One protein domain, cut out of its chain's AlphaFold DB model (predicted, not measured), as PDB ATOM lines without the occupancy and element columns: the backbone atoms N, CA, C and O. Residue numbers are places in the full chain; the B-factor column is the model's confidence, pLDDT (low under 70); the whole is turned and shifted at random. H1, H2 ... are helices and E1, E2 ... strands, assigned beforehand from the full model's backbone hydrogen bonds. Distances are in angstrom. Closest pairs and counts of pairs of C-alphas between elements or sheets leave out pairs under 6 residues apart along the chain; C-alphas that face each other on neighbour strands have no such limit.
ATOM      1  N   LYS A  94     -60.026  -8.486 -15.114       84.00
ATOM      2  CA  LYS A  94     -59.738  -9.505 -16.140       84.00
ATOM      3  C   LYS A  94     -58.496  -9.165 -16.953       84.00
ATOM      4  O   LYS A  94     -57.705 -10.058 -17.247       84.00
ATOM      5  N   GLU A  95     -58.323  -7.900 -17.323       89.31
ATOM      6  CA  GLU A  95     -57.156  -7.468 -18.085       89.31
ATOM      7  C   GLU A  95     -55.876  -7.550 -17.244       89.31
ATOM      8  O   GLU A  95     -54.860  -8.053 -17.728       89.31
ATOM      9  N   HIS A  96     -55.934  -7.165 -15.965       85.88
ATOM     10  CA  HIS A  96     -54.825  -7.358 -15.028       85.88
ATOM     11  C   HIS A  96     -54.465  -8.835 -14.848       85.88
ATOM     12  O   HIS A  96     -53.285  -9.185 -14.926       85.88
ATOM     13  N   LEU A  97     -55.459  -9.713 -14.681       87.00
ATOM     14  CA  LEU A  97     -55.231 -11.155 -14.571       87.00
ATOM     15  C   LEU A  97     -54.603 -11.721 -15.849       87.00
ATOM     16  O   LEU A  97     -53.640 -12.479 -15.779       87.00
ATOM     17  N   ARG A  98     -55.087 -11.307 -17.023       87.94
ATOM     18  CA  ARG A  98     -54.528 -11.732 -18.311       87.94
ATOM     19  C   ARG A  98     -53.081 -11.266 -18.488       87.94
ATOM     20  O   ARG A  98     -52.250 -12.049 -18.939       87.94
ATOM     21  N   LYS A  99     -52.761 -10.026 -18.099       88.88
ATOM     22  CA  LYS A  99     -51.384  -9.494 -18.112       88.88
ATOM     23  C   LYS A  99     -50.471 -10.212 -17.116       88.88
ATOM     24  O   LYS A  99     -49.280 -10.336 -17.385       88.88
ATOM     25  N   ARG A 100     -51.000 -10.668 -15.977       85.00
ATOM     26  CA  ARG A 100     -50.249 -11.475 -15.004       85.00
ATOM     27  C   ARG A 100     -49.950 -12.866 -15.558       85.00
ATOM     28  O   ARG A 100     -48.785 -13.223 -15.648       85.00
ATOM     29  N   ILE A 101     -50.970 -13.574 -16.043       86.44
ATOM     30  CA  ILE A 101     -50.816 -14.907 -16.646       86.44
ATOM     31  C   ILE A 101     -49.851 -14.862 -17.838       86.44
ATOM     32  O   ILE A 101     -48.987 -15.719 -17.956       86.44
ATOM     33  N   HIS A 102     -49.943 -13.850 -18.710       86.31
ATOM     34  CA  HIS A 102     -48.998 -13.725 -19.824       86.31
ATOM     35  C   HIS A 102     -47.555 -13.504 -19.369       86.31
ATOM     36  O   HIS A 102     -46.659 -14.069 -19.987       86.31
ATOM     37  N   ARG A 103     -47.322 -12.719 -18.308       85.06
ATOM     38  CA  ARG A 103     -45.979 -12.544 -17.737       85.06
ATOM     39  C   ARG A 103     -45.459 -13.834 -17.112       85.06
ATOM     40  O   ARG A 103     -44.340 -14.219 -17.410       85.06
ATOM     41  N   GLU A 104     -46.290 -14.534 -16.343       86.31
ATOM     42  CA  GLU A 104     -45.928 -15.819 -15.728       86.31
ATOM     43  C   GLU A 104     -45.613 -16.892 -16.786       86.31
ATOM     44  O   GLU A 104     -44.635 -17.619 -16.653       86.31
ATOM     45  N   ILE A 105     -46.389 -16.963 -17.875       85.75
ATOM     46  CA  ILE A 105     -46.119 -17.891 -18.984       85.75
ATOM     47  C   ILE A 105     -44.850 -17.485 -19.745       85.75
ATOM     48  O   ILE A 105     -44.052 -18.354 -20.087       85.75
ATOM     49  N   ALA A 106     -44.649 -16.191 -20.012       86.31
ATOM     50  CA  ALA A 106     -43.459 -15.706 -20.714       86.31
ATOM     51  C   ALA A 106     -42.171 -15.904 -19.900       86.31
ATOM     52  O   ALA A 106     -41.114 -16.101 -20.487       86.31
ATOM     53  N   ALA A 107     -42.271 -15.879 -18.569       83.69
ATOM     54  CA  ALA A 107     -41.172 -16.161 -17.653       83.69
ATOM     55  C   ALA A 107     -40.981 -17.663 -17.369       83.69
ATOM     56  O   ALA A 107     -40.028 -18.025 -16.684       83.69
ATOM     57  N   SER A 108     -41.870 -18.538 -17.864       89.62
ATOM     58  CA  SER A 108     -41.734 -19.985 -17.672       89.62
ATOM     59  C   SER A 108     -40.654 -20.574 -18.579       89.62
ATOM     60  O   SER A 108     -40.599 -20.270 -19.772       89.62
ATOM     61  N   VAL A 109     -39.829 -21.453 -18.015       91.50
ATOM     62  CA  VAL A 109     -38.743 -22.157 -18.717       91.50
ATOM     63  C   VAL A 109     -39.114 -23.645 -18.793       91.50
ATOM     64  O   VAL A 109     -39.732 -24.154 -17.854       91.50
ATOM     65  N   PRO A 110     -38.845 -24.364 -19.899       90.62
ATOM     66  CA  PRO A 110     -38.988 -25.822 -19.912       90.62
ATOM     67  C   PRO A 110     -38.106 -26.456 -18.826       90.62
ATOM     68  O   PRO A 110     -36.992 -25.993 -18.600       90.62
ATOM     69  N   ALA A 111     -38.607 -27.490 -18.150       90.56
ATOM     70  CA  ALA A 111     -37.820 -28.203 -17.147       90.56
ATOM     71  C   ALA A 111     -36.705 -29.018 -17.816       90.56
ATOM     72  O   ALA A 111     -36.963 -29.773 -18.757       90.56
ATOM     73  N   GLU A 112     -35.477 -28.896 -17.317       89.19
ATOM     74  CA  GLU A 112     -34.365 -29.744 -17.743       89.19
ATOM     75  C   GLU A 112     -34.348 -30.989 -16.849       89.19
ATOM     76  O   GLU A 112     -34.249 -30.895 -15.629       89.19
ATOM     77  N   PHE A 113     -34.521 -32.173 -17.447       91.50
ATOM     78  CA  PHE A 113     -34.529 -33.463 -16.736       91.50
ATOM     79  C   PHE A 113     -35.537 -33.556 -15.573       91.50
ATOM     80  O   PHE A 113     -35.301 -34.246 -14.585       91.50
ATOM     81  N   GLY A 114     -36.671 -32.854 -15.677       90.31
ATOM     82  CA  GLY A 114     -37.700 -32.848 -14.633       90.31
ATOM     83  C   GLY A 114     -37.313 -32.075 -13.368       90.31
ATOM     84  O   GLY A 114     -38.020 -32.177 -12.370       90.31
ATOM     85  N   SER A 115     -36.227 -31.301 -13.402       94.62
ATOM     86  CA  SER A 115     -35.827 -30.380 -12.333       94.62
ATOM     87  C   SER A 115     -35.846 -28.938 -12.836       94.62
ATOM     88  O   SER A 115     -35.745 -28.672 -14.037       94.62
ATOM     89  N   CYS A 116     -36.015 -27.997 -11.913       96.38
ATOM     90  CA  CYS A 116     -36.018 -26.574 -12.216       96.38
ATOM     91  C   CYS A 116     -34.776 -25.903 -11.635       96.38
ATOM     92  O   CYS A 116     -34.252 -26.324 -10.607       96.38
ATOM     93  N   SER A 117     -34.306 -24.836 -12.279       96.50
ATOM     94  CA  SER A 117     -33.258 -24.004 -11.691       96.50
ATOM     95  C   SER A 117     -33.732 -23.412 -10.353       96.50
ATOM     96  O   SER A 117     -34.937 -23.176 -10.188       96.50
ATOM     97  N   PRO A 118     -32.820 -23.128  -9.406       97.31
ATOM     98  CA  PRO A 118     -33.155 -22.430  -8.167       97.31
ATOM     99  C   PRO A 118     -33.989 -21.169  -8.425       97.31
ATOM    100  O   PRO A 118     -33.800 -20.469  -9.422       97.31
ATOM    101  N   GLY A 119     -34.968 -20.921  -7.558       97.19
ATOM    102  CA  GLY A 119     -35.970 -19.869  -7.733       97.19
ATOM    103  C   GLY A 119     -37.164 -20.227  -8.621       97.19
ATOM    104  O   GLY A 119     -38.120 -19.452  -8.692       97.19
ATOM    105  N   TYR A 120     -37.189 -21.401  -9.251       97.12
ATOM    106  CA  TYR A 120     -38.333 -21.861 -10.034       97.12
ATOM    107  C   TYR A 120     -38.957 -23.120  -9.438       97.12
ATOM    108  O   TYR A 120     -38.259 -24.038  -9.021       97.12
ATOM    109  N   ARG A 121     -40.288 -23.191  -9.466       96.12
ATOM    110  CA  ARG A 121     -41.049 -24.382  -9.074       96.12
ATOM    111  C   ARG A 121     -41.536 -25.160 -10.290       96.12
ATOM    112  O   ARG A 121     -41.986 -24.564 -11.274       96.12
ATOM    113  N   LEU A 122     -41.518 -26.485 -10.194       96.19
ATOM    114  CA  LEU A 122     -42.049 -27.361 -11.233       96.19
ATOM    115  C   LEU A 122     -43.579 -27.436 -11.153       96.19
ATOM    116  O   LEU A 122     -44.150 -27.818 -10.130       96.19
ATOM    117  N   HIS A 123     -44.259 -27.114 -12.249       94.94
ATOM    118  CA  HIS A 123     -45.687 -27.369 -12.398       94.94
ATOM    119  C   HIS A 123     -45.959 -28.005 -13.761       94.94
ATOM    120  O   HIS A 123     -45.736 -27.378 -14.797       94.94
ATOM    121  N   GLN A 124     -46.471 -29.240 -13.745       91.56
ATOM    122  CA  GLN A 124     -46.569 -30.103 -14.929       91.56
ATOM    123  C   GLN A 124     -45.160 -30.367 -15.482       91.56
ATOM    124  O   GLN A 124     -44.381 -31.009 -14.790       91.56
ATOM    125  N   ASP A 125     -44.807 -29.788 -16.631       92.38
ATOM    126  CA  ASP A 125     -43.503 -29.967 -17.295       92.38
ATOM    127  C   ASP A 125     -42.773 -28.630 -17.512       92.38
ATOM    128  O   ASP A 125     -41.904 -28.484 -18.378       92.38
ATOM    129  N   ARG A 126     -43.186 -27.594 -16.774       94.81
ATOM    130  CA  ARG A 126     -42.642 -26.241 -16.888       94.81
ATOM    131  C   ARG A 126     -42.232 -25.694 -15.534       94.81
ATOM    132  O   ARG A 126     -42.905 -25.903 -14.525       94.81
ATOM    133  N   CYS A 127     -41.150 -24.935 -15.556       96.88
ATOM    134  CA  CYS A 127     -40.619 -24.210 -14.422       96.88
ATOM    135  C   CYS A 127     -41.243 -22.820 -14.380       96.88
ATOM    136  O   CYS A 127     -41.123 -22.044 -15.331       96.88
ATOM    137  N   TYR A 128     -41.922 -22.509 -13.282       96.25
ATOM    138  CA  TYR A 128     -42.533 -21.206 -13.045       96.25
ATOM    139  C   TYR A 128     -41.736 -20.444 -11.992       96.25
ATOM    140  O   TYR A 128     -41.368 -21.047 -10.983       96.25
ATOM    141  N   PRO A 129     -41.498 -19.136 -12.180       97.25
ATOM    142  CA  PRO A 129     -40.763 -18.347 -11.203       97.25
ATOM    143  C   PRO A 129     -41.524 -18.300  -9.876       97.25
ATOM    144  O   PRO A 129     -42.752 -18.142  -9.848       97.25
ATOM    145  N   CYS A 130     -40.798 -18.430  -8.770       97.88
ATOM    146  CA  CYS A 130     -41.365 -18.223  -7.448       97.88
ATOM    147  C   CYS A 130     -41.738 -16.745  -7.249       97.88
ATOM    148  O   CYS A 130     -40.950 -15.866  -7.608       97.88
ATOM    149  N   PRO A 131     -42.945 -16.438  -6.734       97.44
ATOM    150  CA  PRO A 131     -43.353 -15.057  -6.499       97.44
ATOM    151  C   PRO A 131     -42.517 -14.399  -5.383       97.44
ATOM    152  O   PRO A 131     -41.920 -15.106  -4.565       97.44
ATOM    153  N   PRO A 132     -42.515 -13.055  -5.289       98.19
ATOM    154  CA  PRO A 132     -41.913 -12.348  -4.161       98.19
ATOM    155  C   PRO A 132     -42.462 -12.862  -2.824       98.19
ATOM    156  O   PRO A 132     -43.615 -13.291  -2.733       98.19
ATOM    157  N   GLY A 133     -41.614 -12.853  -1.802       98.25
ATOM    158  CA  GLY A 133     -41.881 -13.447  -0.492       98.25
ATOM    159  C   GLY A 133     -41.679 -14.960  -0.434       98.25
ATOM    160  O   GLY A 133     -41.830 -15.549   0.633       98.25
ATOM    161  N   THR A 134     -41.311 -15.602  -1.543       98.44
ATOM    162  CA  THR A 134     -41.012 -17.039  -1.580       98.44
ATOM    163  C   THR A 134     -39.650 -17.322  -2.200       98.44
ATOM    164  O   THR A 134     -39.103 -16.469  -2.902       98.44
ATOM    165  N   PHE A 135     -39.106 -18.507  -1.930       98.19
ATOM    166  CA  PHE A 135     -37.846 -18.997  -2.481       98.19
ATOM    167  C   PHE A 135     -37.917 -20.505  -2.753       98.19
ATOM    168  O   PHE A 135     -38.819 -21.191  -2.268       98.19
ATOM    169  N   THR A 136     -36.979 -21.032  -3.535       97.44
ATOM    170  CA  THR A 136     -36.762 -22.481  -3.661       97.44
ATOM    171  C   THR A 136     -35.332 -22.770  -4.095       97.44
ATOM    172  O   THR A 136     -34.771 -22.045  -4.918       97.44
ATOM    173  N   SER A 137     -34.758 -23.860  -3.592       95.25
ATOM    174  CA  SER A 137     -33.420 -24.331  -3.969       95.25
ATOM    175  C   SER A 137     -33.386 -25.100  -5.302       95.25
ATOM    176  O   SER A 137     -32.322 -25.551  -5.713       95.25
ATOM    177  N   GLY A 138     -34.527 -25.247  -5.995       89.56
ATOM    178  CA  GLY A 138     -34.636 -25.840  -7.342       89.56
ATOM    179  C   GLY A 138     -35.036 -27.323  -7.381       89.56
ATOM    180  O   GLY A 138     -35.486 -27.817  -8.413       89.56
ATOM    181  N   GLN A 139     -34.953 -28.041  -6.256       87.81
ATOM    182  CA  GLN A 139     -35.387 -29.449  -6.177       87.81
ATOM    183  C   GLN A 139     -36.872 -29.608  -5.823       87.81
ATOM    184  O   GLN A 139     -37.443 -30.693  -5.937       87.81
ATOM    185  N   GLU A 140     -37.517 -28.536  -5.370       91.56
ATOM    186  CA  GLU A 140     -38.859 -28.600  -4.810       91.56
ATOM    187  C   GLU A 140     -39.923 -28.273  -5.861       91.56
ATOM    188  O   GLU A 140     -39.781 -27.402  -6.720       91.56
ATOM    189  N   THR A 141     -41.063 -28.953  -5.761       95.00
ATOM    190  CA  THR A 141     -42.228 -28.682  -6.618       95.00
ATOM    191  C   THR A 141     -43.005 -27.436  -6.188       95.00
ATOM    192  O   THR A 141     -43.855 -26.941  -6.929       95.00
ATOM    193  N   ASN A 142     -42.720 -26.903  -4.996       96.88
ATOM    194  CA  ASN A 142     -43.409 -25.763  -4.406       96.88
ATOM    195  C   ASN A 142     -42.401 -24.697  -3.971       96.88
ATOM    196  O   ASN A 142     -41.292 -25.019  -3.570       96.88
ATOM    197  N   CYS A 143     -42.812 -23.430  -4.032       98.06
ATOM    198  CA  CYS A 143     -42.032 -22.339  -3.457       98.06
ATOM    199  C   CYS A 143     -42.271 -22.289  -1.949       98.06
ATOM    200  O   CYS A 143     -43.428 -22.268  -1.513       98.06
ATOM    201  N   ASN A 144     -41.198 -22.213  -1.173       98.19
ATOM    202  CA  ASN A 144     -41.252 -22.048   0.271       98.19
ATOM    203  C   ASN A 144     -41.401 -20.569   0.626       98.19
ATOM    204  O   ASN A 144     -40.813 -19.702  -0.020       98.19
ATOM    205  N   LEU A 145     -42.196 -20.261   1.649       98.44
ATOM    206  CA  LEU A 145     -42.294 -18.899   2.171       98.44
ATOM    207  C   LEU A 145     -40.955 -18.482   2.782       98.44
ATOM    208  O   LEU A 145     -40.291 -19.294   3.427       98.44
ATOM    209  N   CYS A 146     -40.573 -17.214   2.629       98.56
ATOM    210  CA  CYS A 146     -39.414 -16.698   3.344       98.56
ATOM    211  C   CYS A 146     -39.626 -16.827   4.858       98.56
ATOM    212  O   CYS A 146     -40.660 -16.367   5.352       98.56
ATOM    213  N   PRO A 147     -38.678 -17.427   5.599       98.06
ATOM    214  CA  PRO A 147     -38.812 -17.603   7.037       98.06
ATOM    215  C   PRO A 147     -38.837 -16.255   7.765       98.06
ATOM    216  O   PRO A 147     -38.450 -15.214   7.223       98.06
ATOM    217  N   SER A 148     -39.270 -16.266   9.029       96.62
ATOM    218  CA  SER A 148     -39.199 -15.070   9.877       96.62
ATOM    219  C   SER A 148     -37.774 -14.498   9.918       96.62
ATOM    220  O   SER A 148     -36.797 -15.247   9.942       96.62
ATOM    221  N   ASN A 149     -37.661 -13.169   9.953       96.69
ATOM    222  CA  ASN A 149     -36.413 -12.390   9.836       96.69
ATOM    223  C   ASN A 149     -35.819 -12.299   8.423       96.69
ATOM    224  O   ASN A 149     -34.787 -11.651   8.257       96.69
ATOM    225  N   PHE A 150     -36.465 -12.888   7.417       98.19
ATOM    226  CA  PHE A 150     -36.052 -12.789   6.022       98.19
ATOM    227  C   PHE A 150     -37.178 -12.232   5.152       98.19
ATOM    228  O   PHE A 150     -38.362 -12.353   5.477       98.19
ATOM    229  N   TYR A 151     -36.803 -11.628   4.030       98.38
ATOM    230  CA  TYR A 151     -37.713 -11.131   3.008       98.38
ATOM    231  C   TYR A 151     -37.157 -11.410   1.608       98.38
ATOM    232  O   TYR A 151     -35.953 -11.559   1.420       98.38
ATOM    233  N   ASN A 152     -38.018 -11.446   0.597       98.25
ATOM    234  CA  ASN A 152     -37.582 -11.504  -0.794       98.25
ATOM    235  C   ASN A 152     -38.470 -10.625  -1.676       98.25
ATOM    236  O   ASN A 152     -39.659 -10.884  -1.813       98.25
ATOM    237  N   ASN A 153     -37.883  -9.621  -2.321       97.94
ATOM    238  CA  ASN A 153     -38.594  -8.693  -3.201       97.94
ATOM    239  C   ASN A 153     -38.477  -9.010  -4.696       97.94
ATOM    240  O   ASN A 153     -39.007  -8.255  -5.516       97.94
ATOM    241  N   LYS A 154     -37.781 -10.087  -5.069       97.81
ATOM    242  CA  LYS A 154     -37.578 -10.483  -6.466       97.81
ATOM    243  C   LYS A 154     -38.377 -11.739  -6.796       97.81
ATOM    244  O   LYS A 154     -38.489 -12.658  -5.990       97.81
ATOM    245  N   GLU A 155     -38.912 -11.778  -8.012       97.38
ATOM    246  CA  GLU A 155     -39.388 -13.028  -8.607       97.38
ATOM    247  C   GLU A 155     -38.195 -13.950  -8.889       97.38
ATOM    248  O   GLU A 155     -37.095 -13.477  -9.174       97.38
ATOM    249  N   ALA A 156     -38.435 -15.257  -8.819       97.06
ATOM    250  CA  ALA A 156     -37.438 -16.299  -9.046       97.06
ATOM    251  C   ALA A 156     -36.194 -16.228  -8.144       97.06
ATOM    252  O   ALA A 156     -35.085 -16.495  -8.597       97.06
ATOM    253  N   ALA A 157     -36.358 -15.866  -6.868       97.69
ATOM    254  CA  ALA A 157     -35.240 -15.915  -5.933       97.69
ATOM    255  C   ALA A 157     -34.985 -17.341  -5.435       97.69
ATOM    256  O   ALA A 157     -35.905 -18.070  -5.060       97.69
ATOM    257  N   ASP A 158     -33.713 -17.702  -5.393       97.69
ATOM    258  CA  ASP A 158     -33.194 -18.952  -4.844       97.69
ATOM    259  C   ASP A 158     -33.052 -18.924  -3.314       97.69
ATOM    260  O   ASP A 158     -32.979 -19.966  -2.666       97.69
ATOM    261  N   SER A 159     -33.048 -17.728  -2.731       98.00
ATOM    262  CA  SER A 159     -32.829 -17.470  -1.314       98.00
ATOM    263  C   SER A 159     -33.587 -16.218  -0.860       98.00
ATOM    264  O   SER A 159     -33.983 -15.371  -1.665       98.00
ATOM    265  N   CYS A 160     -33.813 -16.101   0.449       98.50
ATOM    266  CA  CYS A 160     -34.380 -14.895   1.046       98.50
ATOM    267  C   CYS A 160     -33.275 -14.017   1.638       98.50
ATOM    268  O   CYS A 160     -32.304 -14.516   2.204       98.50
ATOM    269  N   TYR A 161     -33.448 -12.702   1.544       98.25
ATOM    270  CA  TYR A 161     -32.534 -11.717   2.109       98.25
ATOM    271  C   TYR A 161     -32.831 -11.514   3.599       98.25
ATOM    272  O   TYR A 161     -34.004 -11.410   3.972       98.25
ATOM    273  N   PRO A 162     -31.812 -11.441   4.470       98.12
ATOM    274  CA  PRO A 162     -32.029 -11.113   5.872       98.12
ATOM    275  C   PRO A 162     -32.576  -9.689   6.002       98.12
ATOM    276  O   PRO A 162     -32.190  -8.785   5.257       98.12
ATOM    277  N   CYS A 163     -33.471  -9.473   6.963       98.31
ATOM    278  CA  CYS A 163     -33.908  -8.129   7.312       98.31
ATOM    279  C   CYS A 163     -32.717  -7.260   7.767       98.31
ATOM    280  O   CYS A 163     -31.835  -7.761   8.467       98.31
ATOM    281  N   PRO A 164     -32.693  -5.957   7.419       96.50
ATOM    282  CA  PRO A 164     -31.659  -5.036   7.891       96.50
ATOM    283  C   PRO A 164     -31.638  -4.937   9.426       96.50
ATOM    284  O   PRO A 164     -32.655  -5.179  10.078       96.50
ATOM    285  N   GLU A 165     -30.474  -4.590   9.985       90.38
ATOM    286  CA  GLU A 165     -30.117  -4.769  11.401       90.38
ATOM    287  C   GLU A 165     -31.227  -4.412  12.410       90.38
ATOM    288  O   GLU A 165     -31.902  -3.386  12.312       90.38
ATOM    289  N   ALA A 166     -31.403  -5.304  13.395       90.25
ATOM    290  CA  ALA A 166     -32.409  -5.269  14.465       90.25
ATOM    291  C   ALA A 166     -33.888  -5.296  14.027       90.25
ATOM    292  O   ALA A 166     -34.782  -5.218  14.878       90.25
ATOM    293  N   LYS A 167     -34.182  -5.459  12.732       96.12
ATOM    294  CA  LYS A 167     -35.550  -5.656  12.246       96.12
ATOM    295  C   LYS A 167     -35.852  -7.126  12.000       96.12
ATOM    296  O   LYS A 167     -34.978  -7.924  11.675       96.12
ATOM    297  N   LYS A 168     -37.127  -7.471  12.136       96.81
ATOM    298  CA  LYS A 168     -37.662  -8.814  11.929       96.81
ATOM    299  C   LYS A 168     -38.999  -8.720  11.205       96.81
ATOM    300  O   LYS A 168     -39.723  -7.735  11.343       96.81
ATOM    301  N   THR A 169     -39.333  -9.730  10.419       97.12
ATOM    302  CA  THR A 169     -40.656  -9.846   9.798       97.12
ATOM    303  C   THR A 169     -41.636 -10.460  10.790       97.12
ATOM    304  O   THR A 169     -41.289 -11.376  11.531       97.12
ATOM    305  N   LEU A 170     -42.861  -9.926  10.837       94.75
ATOM    306  CA  LEU A 170     -43.905 -10.400  11.761       94.75
ATOM    307  C   LEU A 170     -44.496 -11.752  11.358       94.75
ATOM    308  O   LEU A 170     -45.045 -12.461  12.196       94.75
ATOM    309  N   ALA A 171     -44.417 -12.072  10.073       96.44
ATOM    310  CA  ALA A 171     -44.921 -13.297   9.491       96.44
ATOM    311  C   ALA A 171     -43.944 -13.790   8.421       96.44
ATOM    312  O   ALA A 171     -43.169 -13.010   7.860       96.44
ATOM    313  N   GLU A 172     -44.006 -15.087   8.147       98.12
ATOM    314  CA  GLU A 172     -43.346 -15.685   6.992       98.12
ATOM    315  C   GLU A 172     -43.918 -15.115   5.688       98.12
ATOM    316  O   GLU A 172     -45.054 -14.631   5.637       98.12
ATOM    317  N   GLY A 173     -43.135 -15.191   4.618       98.00
ATOM    318  CA  GLY A 173     -43.579 -14.761   3.297       98.00
ATOM    319  C   GLY A 173     -43.417 -13.266   3.022       98.00
ATOM    320  O   GLY A 173     -44.117 -12.730   2.166       98.00
ATOM    321  N   ALA A 174     -42.535 -12.572   3.746       98.19
ATOM    322  CA  ALA A 174     -42.327 -11.141   3.548       98.19
ATOM    323  C   ALA A 174     -41.751 -10.838   2.156       98.19
ATOM    324  O   ALA A 174     -40.663 -11.288   1.796       98.19
ATOM    325  N   ASP A 175     -42.476 -10.037   1.382       98.12
ATOM    326  CA  ASP A 175     -42.159  -9.714  -0.011       98.12
ATOM    327  C   ASP A 175     -41.332  -8.430  -0.186       98.12
ATOM    328  O   ASP A 175     -41.015  -8.021  -1.301       98.12
ATOM    329  N   SER A 176     -40.997  -7.749   0.906       97.62
ATOM    330  CA  SER A 176     -40.345  -6.444   0.863       97.62
ATOM    331  C   SER A 176     -39.615  -6.135   2.166       97.62
ATOM    332  O   SER A 176     -40.007  -6.581   3.243       97.62
ATOM    333  N   ALA A 177     -38.557  -5.326   2.067       97.38
ATOM    334  CA  ALA A 177     -37.797  -4.859   3.228       97.38
ATOM    335  C   ALA A 177     -38.643  -3.978   4.167       97.38
ATOM    336  O   ALA A 177     -38.344  -3.864   5.352       97.38
ATOM    337  N   ASP A 178     -39.715  -3.371   3.651       95.94
ATOM    338  CA  ASP A 178     -40.628  -2.516   4.414       95.94
ATOM    339  C   ASP A 178     -41.469  -3.310   5.426       95.94
ATOM    340  O   ASP A 178     -41.942  -2.749   6.417       95.94
ATOM    341  N   LEU A 179     -41.621  -4.621   5.211       96.25
ATOM    342  CA  LEU A 179     -42.258  -5.536   6.161       96.25
ATOM    343  C   LEU A 179     -41.327  -5.949   7.312       96.25
ATOM    344  O   LEU A 179     -41.787  -6.559   8.280       96.25
ATOM    345  N   CYS A 180     -40.036  -5.613   7.240       97.25
ATOM    346  CA  CYS A 180     -39.113  -5.764   8.357       97.25
ATOM    347  C   CYS A 180     -39.355  -4.628   9.363       97.25
ATOM    348  O   CYS A 180     -39.026  -3.462   9.117       97.25
ATOM    349  N   VAL A 181     -39.905  -4.970  10.525       95.94
ATOM    350  CA  VAL A 181     -40.213  -4.024  11.604       95.94
ATOM    351  C   VAL A 181     -39.255  -4.215  12.772       95.94
ATOM    352  O   VAL A 181     -38.752  -5.311  13.008       95.94
ATOM    353  N   TYR A 182     -39.002  -3.151  13.529       94.12
ATOM    354  CA  TYR A 182     -38.327  -3.298  14.814       94.12
ATOM    355  C   TYR A 182     -39.250  -4.061  15.764       94.12
ATOM    356  O   TYR A 182     -40.439  -3.736  15.873       94.12
ATOM    357  N   LEU A 183     -38.705  -5.072  16.434       92.88
ATOM    358  CA  LEU A 183     -39.365  -5.720  17.558       92.88
ATOM    359  C   LEU A 183     -38.739  -5.203  18.847       92.88
ATOM    360  O   LEU A 183     -37.525  -5.017  18.920       92.88
ATOM    361  N   ASP A 184     -39.568  -4.956  19.855       90.75
ATOM    362  CA  ASP A 184     -39.074  -4.690  21.200       90.75
ATOM    363  C   ASP A 184     -38.527  -5.975  21.858       90.75
ATOM    364  O   ASP A 184     -38.624  -7.078  21.312       90.75
ATOM    365  N   THR A 185     -37.959  -5.852  23.061       88.94
ATOM    366  CA  THR A 185     -37.477  -6.997  23.857       88.94
ATOM    367  C   THR A 185     -38.575  -8.012  24.191       88.94
ATOM    368  O   THR A 185     -38.265  -9.137  24.575       88.94
ATOM    369  N   SER A 186     -39.852  -7.650  24.018       90.69
ATOM    370  CA  SER A 186     -41.006  -8.536  24.192       90.69
ATOM    371  C   SER A 186     -41.475  -9.200  22.889       90.69
ATOM    372  O   SER A 186     -42.471  -9.925  22.894       90.69
ATOM    373  N   GLY A 187     -40.778  -8.968  21.770       87.94
ATOM    374  CA  GLY A 187     -41.126  -9.509  20.458       87.94
ATOM    375  C   GLY A 187     -42.328  -8.826  19.800       87.94
ATOM    376  O   GLY A 187     -42.867  -9.355  18.827       87.94
ATOM    377  N   ARG A 188     -42.780  -7.672  20.304       89.12
ATOM    378  CA  ARG A 188     -43.912  -6.929  19.736       89.12
ATOM    379  C   ARG A 188     -43.413  -5.878  18.745       89.12
ATOM    380  O   ARG A 188     -42.378  -5.257  18.984       89.12
ATOM    381  N   PRO A 189     -44.139  -5.640  17.636       85.25
ATOM    382  CA  PRO A 189     -43.790  -4.574  16.708       85.25
ATOM    383  C   PRO A 189     -43.841  -3.229  17.423       85.25
ATOM    384  O   PRO A 189     -44.902  -2.826  17.918       85.25
ATOM    385  N   VAL A 190     -42.714  -2.508  17.437       85.94
ATOM    386  CA  VAL A 190     -42.700  -1.138  17.954       85.94
ATOM    387  C   VAL A 190     -43.580  -0.318  17.020       85.94
ATOM    388  O   VAL A 190     -43.257  -0.079  15.856       85.94
ATOM    389  N   SER A 191     -44.774   0.010  17.500       77.19
ATOM    390  CA  SER A 191     -45.827   0.569  16.668       77.19
ATOM    391  C   SER A 191     -45.421   1.974  16.231       77.19
ATOM    392  O   SER A 191     -45.628   2.939  16.964       77.19
TER     393      SER A 191
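This is residues 94 to 191 of the 581 residues of the protein "Ephrin_rec_like domain-containing protein" of Araneus ventricosus (UniProt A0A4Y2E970). With little regular structure, this is a long body built mostly of loops, with small hairpin E1-E2 toward one end and E3-E4 toward the other; residues 94 to 103 of H1 stick out beside E1-E2. The printed part has 98 residues, ordered H1, E1, E2, E3, E4; the class is mixed, with 27 residues in named elements. It is loose, radius of gyration of the C-alphas 15.7 A, and flat, spanning 48 by 33 by 16 A.

H1, residues 94 to 106, has every O i to N i+4 pair within hydrogen-bond range. E1, residues 120 to 123, and E2, residues 126 to 129, form an antiparallel hairpin; N 121 and O 128 are 2.8 A apart. The closest C-alphas of H1 and E2, Glu 104 and Tyr 128, are 6.9 A apart. E3, residues 167 to 169, and E4, residues 180 to 182, form another antiparallel hairpin; N 168 and O 181 are 2.8 A apart. E2 and E3 are apart.

H1 begins at C-alpha 94 (-59.738, -9.505, -16.140) and is 18.0 A long. E4 ends at C-alpha 182 (-38.327, -3.298, 14.814).

The farthest C-alphas, Phe 113 and Ser 191, are 49.0 A apart. Links H1 to E1 and E2 to E3 are long. The printed part has no cut; no printed residue is under pLDDT 70.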